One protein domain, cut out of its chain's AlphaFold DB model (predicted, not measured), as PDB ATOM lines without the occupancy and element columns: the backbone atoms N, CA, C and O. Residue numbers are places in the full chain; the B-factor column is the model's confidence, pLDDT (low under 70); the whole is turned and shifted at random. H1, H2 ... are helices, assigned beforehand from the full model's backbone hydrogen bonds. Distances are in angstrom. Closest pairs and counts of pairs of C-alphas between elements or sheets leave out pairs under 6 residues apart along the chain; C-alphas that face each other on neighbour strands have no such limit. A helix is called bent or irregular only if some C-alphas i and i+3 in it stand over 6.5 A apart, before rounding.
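This is residues 11 to 88 of the 149 residues of the protein "Organiser of macrodomain of Terminus of chromosome" of Nitrosomonas halophila (UniProt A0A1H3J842). H1 runs through the middle, between a helical hairpin of H3 and H4 on one side and the long H5, which crosses it steeply, on the other. Residues 80 to 88, mostly the end of H5, stick out as an arm that adds to the length, and short H2 turns the corner between H1 and H3. The 78 printed residues hold five named helices, H1 to H5 in order, and no named strand: all helix. The whole is only just compact, close to loose, with a radius of gyration of the C-alphas of 13.4 A, and spans 47 by 22 by 20 A.

Find C-alpha 11 at (27.033, -14.114, 0.816); H1 runs from there to residue 26, 24.7 A, irregular where C-alphas 11 and 14 are 7.4 A apart. Next come H2, residues 28 to 31, irregular with its end C-alphas 7.5 A apart, H3, residues 35 to 48, 19.5 A, and H4, residues 52 to 62, 15.2 A. H5, residues 65 to 87, runs 32.6 A to C-alpha 87 at (43.872, -6.327, -3.934).

Look at Thr 15 and Ile 75, the closest C-alphas of H1 and H5, 6.1 A apart: they touch, at a steep tilt of 57 degrees, opposite ways, H5 with residues 71 to 78 alone. H1 and H2 only just touch, only at the corner, with 3 pairs within 8 A, Ile 24 and Trp 30 closest at 6.5 A between C-alphas. H3 and H4 form a hairpin at a shallow tilt of 10 degrees; the closest C-alphas, of Ala 48 and Ser 54, are 4.6 A apart. H1 and H3 are near each other, while H3 and H5 are apart. Every O i to N i+4 pair is within hydrogen-bond range in H4 and H5, 11 of 12 in H1 and 9 of 10 in H3; H2 is too short for one.

From Ser 36 to Ile 88, the two C-alphas farthest apart, you cross 47.1 A. The printed part has no cut, and its four links are tight. Look for pLDDT under 70 at residues 86 to 88.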
ATOM      1  N   GLN A  11      25.623 -14.186   1.223       87.50
ATOM      2  CA  GLN A  11      27.033 -14.114   0.816       87.50
ATOM      3  C   GLN A  11      28.027 -14.609   1.884       87.50
ATOM      4  O   GLN A  11      29.135 -15.004   1.535       87.50
ATOM      5  N   ASP A  12      27.637 -14.587   3.162       90.44
ATOM      6  CA  ASP A  12      28.480 -14.980   4.300       90.44
ATOM      7  C   ASP A  12      28.143 -16.382   4.815       90.44
ATOM      8  O   ASP A  12      28.855 -16.921   5.660       90.44
ATOM      9  N   LYS A  13      27.055 -16.979   4.306       94.12
ATOM     10  CA  LYS A  13      26.509 -18.263   4.760       94.12
ATOM     11  C   LYS A  13      27.581 -19.346   4.806       94.12
ATOM     12  O   LYS A  13      27.718 -20.020   5.816       94.12
ATOM     13  N   ASN A  14      28.350 -19.497   3.731       93.62
ATOM     14  CA  ASN A  14      29.340 -20.570   3.637       93.62
ATOM     15  C   ASN A  14      30.471 -20.395   4.658       93.62
ATOM     16  O   ASN A  14      30.908 -21.377   5.243       93.62
ATOM     17  N   THR A  15      30.905 -19.157   4.915       94.19
ATOM     18  CA  THR A  15      31.892 -18.868   5.962       94.19
ATOM     19  C   THR A  15      31.333 -19.183   7.344       94.19
ATOM     20  O   THR A  15      32.017 -19.810   8.147       94.19
ATOM     21  N   ALA A  16      30.089 -18.781   7.613       94.12
ATOM     22  CA  ALA A  16      29.436 -19.059   8.886       94.12
ATOM     23  C   ALA A  16      29.284 -20.568   9.126       94.12
ATOM     24  O   ALA A  16      29.638 -21.048  10.197       94.12
ATOM     25  N   VAL A  17      28.824 -21.317   8.118       95.38
ATOM     26  CA  VAL A  17      28.699 -22.783   8.169       95.38
ATOM     27  C   VAL A  17      30.058 -23.434   8.410       95.38
ATOM     28  O   VAL A  17      30.184 -24.216   9.339       95.38
ATOM     29  N   ALA A  18      31.093 -23.063   7.650       94.88
ATOM     30  CA  ALA A  18      32.431 -23.629   7.829       94.88
ATOM     31  C   ALA A  18      33.003 -23.356   9.230       94.88
ATOM     32  O   ALA A  18      33.670 -24.211   9.812       94.88
ATOM     33  N   PHE A  19      32.735 -22.171   9.785       95.06
ATOM     34  CA  PHE A  19      33.128 -21.848  11.150       95.06
ATOM     35  C   PHE A  19      32.376 -22.706  12.172       95.06
ATOM     36  O   PHE A  19      33.017 -23.301  13.031       95.06
ATOM     37  N   ILE A  20      31.045 -22.795  12.070       93.94
ATOM     38  CA  ILE A  20      30.215 -23.586  12.991       93.94
ATOM     39  C   ILE A  20      30.591 -25.070  12.920       93.94
ATOM     40  O   ILE A  20      30.811 -25.672  13.966       93.94
ATOM     41  N   ASP A  21      30.745 -25.627  11.715       94.19
ATOM     42  CA  ASP A  21      31.221 -27.000  11.498       94.19
ATOM     43  C   ASP A  21      32.556 -27.210  12.228       94.19
ATOM     44  O   ASP A  21      32.684 -28.107  13.058       94.19
ATOM     45  N   SER A  22      33.523 -26.303  12.027       94.06
ATOM     46  CA  SER A  22      34.816 -26.393  12.708       94.06
ATOM     47  C   SER A  22      34.713 -26.301  14.232       94.06
ATOM     48  O   SER A  22      35.589 -26.856  14.894       94.06
ATOM     49  N   GLN A  23      33.766 -25.550  14.794       93.31
ATOM     50  CA  GLN A  23      33.619 -25.455  16.249       93.31
ATOM     51  C   GLN A  23      32.998 -26.726  16.820       93.31
ATOM     52  O   GLN A  23      33.528 -27.260  17.790       93.31
ATOM     53  N   ILE A  24      31.940 -27.244  16.186       90.62
ATOM     54  CA  ILE A  24      31.273 -28.489  16.594       90.62
ATOM     55  C   ILE A  24      32.249 -29.674  16.530       90.62
ATOM     56  O   ILE A  24      32.283 -30.482  17.456       90.62
ATOM     57  N   ASP A  25      33.082 -29.746  15.487       89.69
ATOM     58  CA  ASP A  25      34.072 -30.817  15.328       89.69
ATOM     59  C   ASP A  25      35.212 -30.739  16.360       89.69
ATOM     60  O   ASP A  25      35.723 -31.767  16.807       89.69
ATOM     61  N   LYS A  26      35.647 -29.524  16.732       90.88
ATOM     62  CA  LYS A  26      36.770 -29.310  17.667       90.88
ATOM     63  C   LYS A  26      36.360 -29.451  19.124       90.88
ATOM     64  O   LYS A  26      37.091 -30.049  19.909       90.88
ATOM     65  N   ASP A  27      35.237 -28.847  19.486       89.00
ATOM     66  CA  ASP A  27      34.698 -28.874  20.834       89.00
ATOM     67  C   ASP A  27      33.207 -29.214  20.769       89.00
ATOM     68  O   ASP A  27      32.368 -28.332  20.557       89.00
ATOM     69  N   PRO A  28      32.849 -30.485  21.026       82.38
ATOM     70  CA  PRO A  28      31.458 -30.905  21.098       82.38
ATOM     71  C   PRO A  28      30.640 -30.026  22.063       82.38
ATOM     72  O   PRO A  28      29.463 -29.754  21.827       82.38
ATOM     73  N   LYS A  29      31.255 -29.509  23.136       86.69
ATOM     74  CA  LYS A  29      30.591 -28.684  24.154       86.69
ATOM     75  C   LYS A  29      30.562 -27.196  23.820       86.69
ATOM     76  O   LYS A  29      30.026 -26.442  24.630       86.69
ATOM     77  N   TRP A  30      31.044 -26.775  22.650       90.81
ATOM     78  CA  TRP A  30      31.080 -25.367  22.248       90.81
ATOM     79  C   TRP A  30      29.717 -24.682  22.386       90.81
ATOM     80  O   TRP A  30      29.634 -23.566  22.880       90.81
ATOM     81  N   LEU A  31      28.624 -25.379  22.054       88.06
ATOM     82  CA  LEU A  31      27.263 -24.842  22.187       88.06
ATOM     83  C   LEU A  31      26.853 -24.536  23.642       88.06
ATOM     84  O   LEU A  31      25.875 -23.822  23.855       88.06
ATOM     85  N   GLY A  32      27.558 -25.070  24.644       87.00
ATOM     86  CA  GLY A  32      27.236 -24.890  26.063       87.00
ATOM     87  C   GLY A  32      25.919 -25.549  26.490       87.00
ATOM     88  O   GLY A  32      25.347 -25.176  27.511       87.00
ATOM     89  N   LEU A  33      25.416 -26.499  25.696       88.62
ATOM     90  CA  LEU A  33      24.143 -27.190  25.908       88.62
ATOM     91  C   LEU A  33      24.347 -28.546  26.599       88.62
ATOM     92  O   LEU A  33      25.402 -29.172  26.487       88.62
ATOM     93  N   VAL A  34      23.298 -29.035  27.264       90.31
ATOM     94  CA  VAL A  34      23.249 -30.419  27.766       90.31
ATOM     95  C   VAL A  34      23.127 -31.417  26.612       90.31
ATOM     96  O   VAL A  34      22.599 -31.083  25.554       90.31
ATOM     97  N   GLU A  35      23.571 -32.660  26.814       87.94
ATOM     98  CA  GLU A  35      23.704 -33.661  25.740       87.94
ATOM     99  C   GLU A  35      22.429 -33.859  24.905       87.94
ATOM    100  O   GLU A  35      22.477 -33.853  23.677       87.94
ATOM    101  N   SER A  36      21.262 -33.942  25.549       89.69
ATOM    102  CA  SER A  36      19.978 -34.096  24.854       89.69
ATOM    103  C   SER A  36      19.643 -32.908  23.945       89.69
ATOM    104  O   SER A  36      19.135 -33.095  22.842       89.69
ATOM    105  N   GLN A  37      19.958 -31.686  24.376       91.44
ATOM    106  CA  GLN A  37      19.778 -30.477  23.575       91.44
ATOM    107  C   GLN A  37      20.801 -30.393  22.442       91.44
ATOM    108  O   GLN A  37      20.449 -29.952  21.351       91.44
ATOM    109  N   ARG A  38      22.037 -30.855  22.670       89.75
ATOM    110  CA  ARG A  38      23.085 -30.899  21.641       89.75
ATOM    111  C   ARG A  38      22.690 -31.788  20.468       89.75
ATOM    112  O   ARG A  38      22.761 -31.335  19.331       89.75
ATOM    113  N   VAL A  39      22.195 -32.997  20.738       90.06
ATOM    114  CA  VAL A  39      21.745 -33.928  19.688       90.06
ATOM    115  C   VAL A  39      20.642 -33.302  18.827       90.06
ATOM    116  O   VAL A  39      20.697 -33.369  17.600       90.06
ATOM    117  N   ILE A  40      19.667 -32.636  19.456       93.19
ATOM    118  CA  ILE A  40      18.584 -31.945  18.740       93.19
ATOM    119  C   ILE A  40      19.145 -30.776  17.918       93.19
ATOM    120  O   ILE A  40      18.806 -30.631  16.743       93.19
ATOM    121  N   ALA A  41      20.020 -29.960  18.510       92.69
ATOM    122  CA  ALA A  41      20.635 -28.823  17.837       92.69
ATOM    123  C   ALA A  41      21.435 -29.264  16.604       92.69
ATOM    124  O   ALA A  41      21.253 -28.691  15.533       92.69
ATOM    125  N   GLU A  42      22.261 -30.306  16.712       91.56
ATOM    126  CA  GLU A  42      23.036 -30.856  15.594       91.56
ATOM    127  C   GLU A  42      22.135 -31.421  14.488       91.56
ATOM    128  O   GLU A  42      22.398 -31.217  13.300       91.56
ATOM    129  N   GLN A  43      21.043 -32.097  14.852       93.06
ATOM    130  CA  GLN A  43      20.092 -32.621  13.875       93.06
ATOM    131  C   GLN A  43      19.378 -31.495  13.112       93.06
ATOM    132  O   GLN A  43      19.306 -31.539  11.882       93.06
ATOM    133  N   GLU A  44      18.902 -30.464  13.815       94.69
ATOM    134  CA  GLU A  44      18.297 -29.279  13.192       94.69
ATOM    135  C   GLU A  44      19.307 -28.515  12.326       94.69
ATOM    136  O   GLU A  44      18.972 -28.043  11.236       94.69
ATOM    137  N   TYR A  45      20.560 -28.437  12.775       94.75
ATOM    138  CA  TYR A  45      21.632 -27.739  12.073       94.75
ATOM    139  C   TYR A  45      21.907 -28.334  10.686       94.75
ATOM    140  O   TYR A  45      22.099 -27.596   9.715       94.75
ATOM    141  N   ARG A  46      21.864 -29.669  10.561       92.69
ATOM    142  CA  ARG A  46      22.073 -30.368   9.280       92.69
ATOM    143  C   ARG A  46      21.107 -29.909   8.189       92.69
ATOM    144  O   ARG A  46      21.521 -29.826   7.035       92.69
ATOM    145  N   ALA A  47      19.860 -29.604   8.547       92.44
ATOM    146  CA  ALA A  47      18.885 -29.033   7.624       92.44
ATOM    147  C   ALA A  47      19.091 -27.518   7.457       92.44
ATOM    148  O   ALA A  47      19.080 -27.003   6.339       92.44
ATOM    149  N   ALA A  48      19.347 -26.809   8.560       93.12
ATOM    150  CA  ALA A  48      19.444 -25.354   8.579       93.12
ATOM    151  C   ALA A  48      20.610 -24.788   7.750       93.12
ATOM    152  O   ALA A  48      20.497 -23.685   7.220       93.12
ATOM    153  N   LYS A  49      21.719 -25.524   7.589       93.25
ATOM    154  CA  LYS A  49      22.892 -25.048   6.828       93.25
ATOM    155  C   LYS A  49      22.653 -24.872   5.320       93.25
ATOM    156  O   LYS A  49      23.476 -24.260   4.632       93.25
ATOM    157  N   ALA A  50      21.544 -25.391   4.788       90.81
ATOM    158  CA  ALA A  50      21.215 -25.296   3.367       90.81
ATOM    159  C   ALA A  50      20.979 -23.841   2.917       90.81
ATOM    160  O   ALA A  50      21.470 -23.431   1.859       90.81
ATOM    161  N   ASP A  51      20.319 -23.024   3.738       91.81
ATOM    162  CA  ASP A  51      19.950 -21.647   3.410       91.81
ATOM    163  C   ASP A  51      20.220 -20.677   4.570       91.81
ATOM    164  O   ASP A  51      20.274 -21.052   5.737       91.81
ATOM    165  N   SER A  52      20.438 -19.398   4.247       90.25
ATOM    166  CA  SER A  52      20.792 -18.410   5.272       90.25
ATOM    167  C   SER A  52      19.642 -18.093   6.230       90.25
ATOM    168  O   SER A  52      19.902 -17.746   7.381       90.25
ATOM    169  N   THR A  53      18.382 -18.224   5.813       92.75
ATOM    170  CA  THR A  53      17.225 -17.929   6.667       92.75
ATOM    171  C   THR A  53      17.106 -18.969   7.775       92.75
ATOM    172  O   THR A  53      17.075 -18.605   8.954       92.75
ATOM    173  N   SER A  54      17.125 -20.251   7.414       93.75
ATOM    174  CA  SER A  54      17.091 -21.368   8.358       93.75
ATOM    175  C   SER A  54      18.320 -21.369   9.261       93.75
ATOM    176  O   SER A  54      18.185 -21.543  10.470       93.75
ATOM    177  N   LEU A  55      19.506 -21.071   8.715       93.94
ATOM    178  CA  LEU A  55      20.727 -20.938   9.510       93.94
ATOM    179  C   LEU A  55      20.602 -19.838  10.571       93.94
ATOM    180  O   LEU A  55      20.957 -20.060  11.725       93.94
ATOM    181  N   ASN A  56      20.068 -18.663  10.222       93.00
ATOM    182  CA  ASN A  56      19.844 -17.592  11.197       93.00
ATOM    183  C   ASN A  56      18.822 -17.992  12.268       93.00
ATOM    184  O   ASN A  56      19.008 -17.650  13.435       93.00
ATOM    185  N   ALA A  57      17.749 -18.693  11.892       93.62
ATOM    186  CA  ALA A  57      16.752 -19.179  12.843       93.62
ATOM    187  C   ALA A  57      17.370 -20.176  13.832       93.62
ATOM    188  O   ALA A  57      17.191 -20.036  15.043       93.62
ATOM    189  N   TRP A  58      18.174 -21.112  13.327       95.12
ATOM    190  CA  TRP A  58      18.930 -22.050  14.147       95.12
ATOM    191  C   TRP A  58      19.907 -21.329  15.084       95.12
ATOM    192  O   TRP A  58      19.889 -21.563  16.290       95.12
ATOM    193  N   CYS A  59      20.681 -20.372  14.563       92.62
ATOM    194  CA  CYS A  59      21.620 -19.593  15.369       92.62
ATOM    195  C   CYS A  59      20.900 -18.809  16.479       92.62
ATOM    196  O   CYS A  59      21.376 -18.752  17.603       92.62
ATOM    197  N   ARG A  60      19.723 -18.228  16.213       91.94
ATOM    198  CA  ARG A  60      18.935 -17.526  17.244       91.94
ATOM    199  C   ARG A  60      18.396 -18.453  18.328       91.94
ATOM    200  O   ARG A  60      18.186 -18.000  19.446       91.94
ATOM    201  N   LYS A  61      18.123 -19.711  17.983       92.88
ATOM    202  CA  LYS A  61      17.571 -20.704  18.904       92.88
ATOM    203  C   LYS A  61      18.638 -21.282  19.831       92.88
ATOM    204  O   LYS A  61      18.364 -21.473  21.010       92.88
ATOM    205  N   TRP A  62      19.826 -21.560  19.298       93.12
ATOM    206  CA  TRP A  62      20.845 -22.350  19.997       93.12
ATOM    207  C   TRP A  62      22.088 -21.564  20.415       93.12
ATOM    208  O   TRP A  62      22.848 -22.046  21.250       93.12
ATOM    209  N   LEU A  63      22.319 -20.367  19.864       91.00
ATOM    210  CA  LEU A  63      23.525 -19.588  20.136       91.00
ATOM    211  C   LEU A  63      23.245 -18.376  21.026       91.00
ATOM    212  O   LEU A  63      22.255 -17.663  20.858       91.00
ATOM    213  N   ASN A  64      24.177 -18.117  21.942       89.94
ATOM    214  CA  ASN A  64      24.202 -16.922  22.777       89.94
ATOM    215  C   ASN A  64      25.016 -15.795  22.111       89.94
ATOM    216  O   ASN A  64      25.599 -15.965  21.037       89.94
ATOM    217  N   GLU A  65      25.070 -14.631  22.757       87.12
ATOM    218  CA  GLU A  65      25.783 -13.455  22.237       87.12
ATOM    219  C   GLU A  65      27.281 -13.704  22.008       87.12
ATOM    220  O   GLU A  65      27.841 -13.201  21.034       87.12
ATOM    221  N   THR A  66      27.919 -14.528  22.844       88.88
ATOM    222  CA  THR A  66      29.337 -14.892  22.710       88.88
ATOM    223  C   THR A  66      29.592 -15.647  21.410       88.88
ATOM    224  O   THR A  66      30.478 -15.277  20.638       88.88
ATOM    225  N   HIS A  67      28.780 -16.667  21.117       91.31
ATOM    226  CA  HIS A  67      28.873 -17.428  19.869       91.31
ATOM    227  C   HIS A  67      28.588 -16.539  18.650       91.31
ATOM    228  O   HIS A  67      29.274 -16.633  17.631       91.31
ATOM    229  N   TRP A  68      27.622 -15.623  18.760       90.31
ATOM    230  CA  TRP A  68      27.341 -14.640  17.712       90.31
ATOM    231  C   TRP A  68      28.520 -13.702  17.439       90.31
ATOM    232  O   TRP A  68      28.798 -13.407  16.274       90.31
ATOM    233  N   GLY A  69      29.221 -13.257  18.486       89.25
ATOM    234  CA  GLY A  69      30.451 -12.473  18.364       89.25
ATOM    235  C   GLY A  69      31.521 -13.222  17.572       89.25
ATOM    236  O   GLY A  69      32.005 -12.716  16.563       89.25
ATOM    237  N   GLN A  70      31.788 -14.475  17.946       91.94
ATOM    238  CA  GLN A  70      32.773 -15.327  17.271       91.94
ATOM    239  C   GLN A  70      32.451 -15.542  15.783       91.94
ATOM    240  O   GLN A  70      33.329 -15.408  14.929       91.94
ATOM    241  N   ILE A  71      31.184 -15.821  15.448       92.50
ATOM    242  CA  ILE A  71      30.749 -15.983  14.050       92.50
ATOM    243  C   ILE A  71      30.948 -14.683  13.266       92.50
ATOM    244  O   ILE A  71      31.430 -14.700  12.133       92.50
ATOM    245  N   LYS A  72      30.570 -13.543  13.853       91.56
ATOM    246  CA  LYS A  72      30.714 -12.235  13.210       91.56
ATOM    247  C   LYS A  72      32.181 -11.919  12.918       91.56
ATOM    248  O   LYS A  72      32.481 -11.456  11.817       91.56
ATOM    249  N   ASP A  73      33.075 -12.198  13.858       91.81
ATOM    250  CA  ASP A  73      34.510 -11.963  13.693       91.81
ATOM    251  C   ASP A  73      35.113 -12.877  12.621       91.81
ATOM    252  O   ASP A  73      35.870 -12.410  11.766       91.81
ATOM    253  N   ALA A  74      34.698 -14.147  12.574       93.06
ATOM    254  CA  ALA A  74      35.090 -15.071  11.511       93.06
ATOM    255  C   ALA A  74      34.633 -14.582  10.124       93.06
ATOM    256  O   ALA A  74      35.403 -14.609   9.162       93.06
ATOM    257  N   ILE A  75      33.398 -14.076  10.016       92.12
ATOM    258  CA  ILE A  75      32.878 -13.507   8.765       92.12
ATOM    259  C   ILE A  75      33.654 -12.252   8.362       92.12
ATOM    260  O   ILE A  75      34.010 -12.108   7.192       92.12
ATOM    261  N   ASN A  76      33.920 -11.340   9.299       89.44
ATOM    262  CA  ASN A  76      34.682 -10.125   9.014       89.44
ATOM    263  C   ASN A  76      36.096 -10.461   8.538       89.44
ATOM    264  O   ASN A  76      36.506  -9.978   7.486       89.44
ATOM    265  N   THR A  77      36.775 -11.378   9.227       89.75
ATOM    266  CA  THR A  77      38.108 -11.856   8.840       89.75
ATOM    267  C   THR A  77      38.094 -12.454   7.433       89.75
ATOM    268  O   THR A  77      38.920 -12.100   6.596       89.75
ATOM    269  N   ALA A  78      37.121 -13.312   7.116       89.94
ATOM    270  CA  ALA A  78      37.015 -13.902   5.782       89.94
ATOM    271  C   ALA A  78      36.715 -12.858   4.695       89.94
ATOM    272  O   ALA A  78      37.199 -12.969   3.567       89.94
ATOM    273  N   ARG A  79      35.921 -11.828   5.011       87.56
ATOM    274  CA  ARG A  79      35.666 -10.709   4.094       87.56
ATOM    275  C   ARG A  79      36.923  -9.891   3.852       87.56
ATOM    276  O   ARG A  79      37.200  -9.571   2.702       87.56
ATOM    277  N   GLU A  80      37.676  -9.582   4.902       85.25
ATOM    278  CA  GLU A  80      38.950  -8.871   4.805       85.25
ATOM    279  C   GLU A  80      39.958  -9.667   3.985       85.25
ATOM    280  O   GLU A  80      40.533  -9.121   3.051       85.25
ATOM    281  N   GLN A  81      40.098 -10.968   4.240       84.06
ATOM    282  CA  GLN A  81      40.948 -11.854   3.444       84.06
ATOM    283  C   GLN A  81      40.508 -11.894   1.981       84.06
ATOM    284  O   GLN A  81      41.332 -11.755   1.083       84.06
ATOM    285  N   LYS A  82      39.206 -12.022   1.709       81.12
ATOM    286  CA  LYS A  82      38.678 -11.989   0.338       81.12
ATOM    287  C   LYS A  82      38.962 -10.655  -0.345       81.12
ATOM    288  O   LYS A  82      39.249 -10.629  -1.537       81.12
ATOM    289  N   GLU A  83      38.869  -9.552   0.385       78.12
ATOM    290  CA  GLU A  83      39.158  -8.222  -0.139       78.12
ATOM    291  C   GLU A  83      40.662  -8.014  -0.365       78.12
ATOM    292  O   GLU A  83      41.054  -7.481  -1.397       78.12
ATOM    293  N   GLN A  84      41.515  -8.512   0.529       74.06
ATOM    294  CA  GLN A  84      42.964  -8.548   0.333       74.06
ATOM    295  C   GLN A  84      43.339  -9.393  -0.884       74.06
ATOM    296  O   GLN A  84      44.124  -8.939  -1.706       74.06
ATOM    297  N   LEU A  85      42.723 -10.561  -1.074       70.62
ATOM    298  CA  LEU A  85      42.938 -11.405  -2.254       70.62
ATOM    299  C   LEU A  85      42.524 -10.722  -3.561       70.62
ATOM    300  O   LEU A  85      43.140 -10.969  -4.589       70.62
ATOM    301  N   LYS A  86      41.514  -9.841  -3.542       69.38
ATOM    302  CA  LYS A  86      41.192  -9.003  -4.710       69.38
ATOM    303  C   LYS A  86      42.217  -7.892  -4.945       69.38
ATOM    304  O   LYS A  86      42.376  -7.456  -6.080       69.38
ATOM    305  N   ARG A  87      42.851  -7.390  -3.880       64.81
ATOM    306  CA  ARG A  87      43.872  -6.327  -3.934       64.81
ATOM    307  C   ARG A  87      45.253  -6.861  -4.299       64.81
ATOM    308  O   ARG A  87      46.041  -6.124  -4.888       64.81
ATOM    309  N   ILE A  88      45.550  -8.117  -3.972       66.69
ATOM    310  CA  ILE A  88      46.716  -8.830  -4.485       66.69
ATOM    311  C   ILE A  88      46.480  -8.986  -5.984       66.69
ATOM    312  O   ILE A  88      45.617  -9.751  -6.414       66.69
TER     313      ILE A  88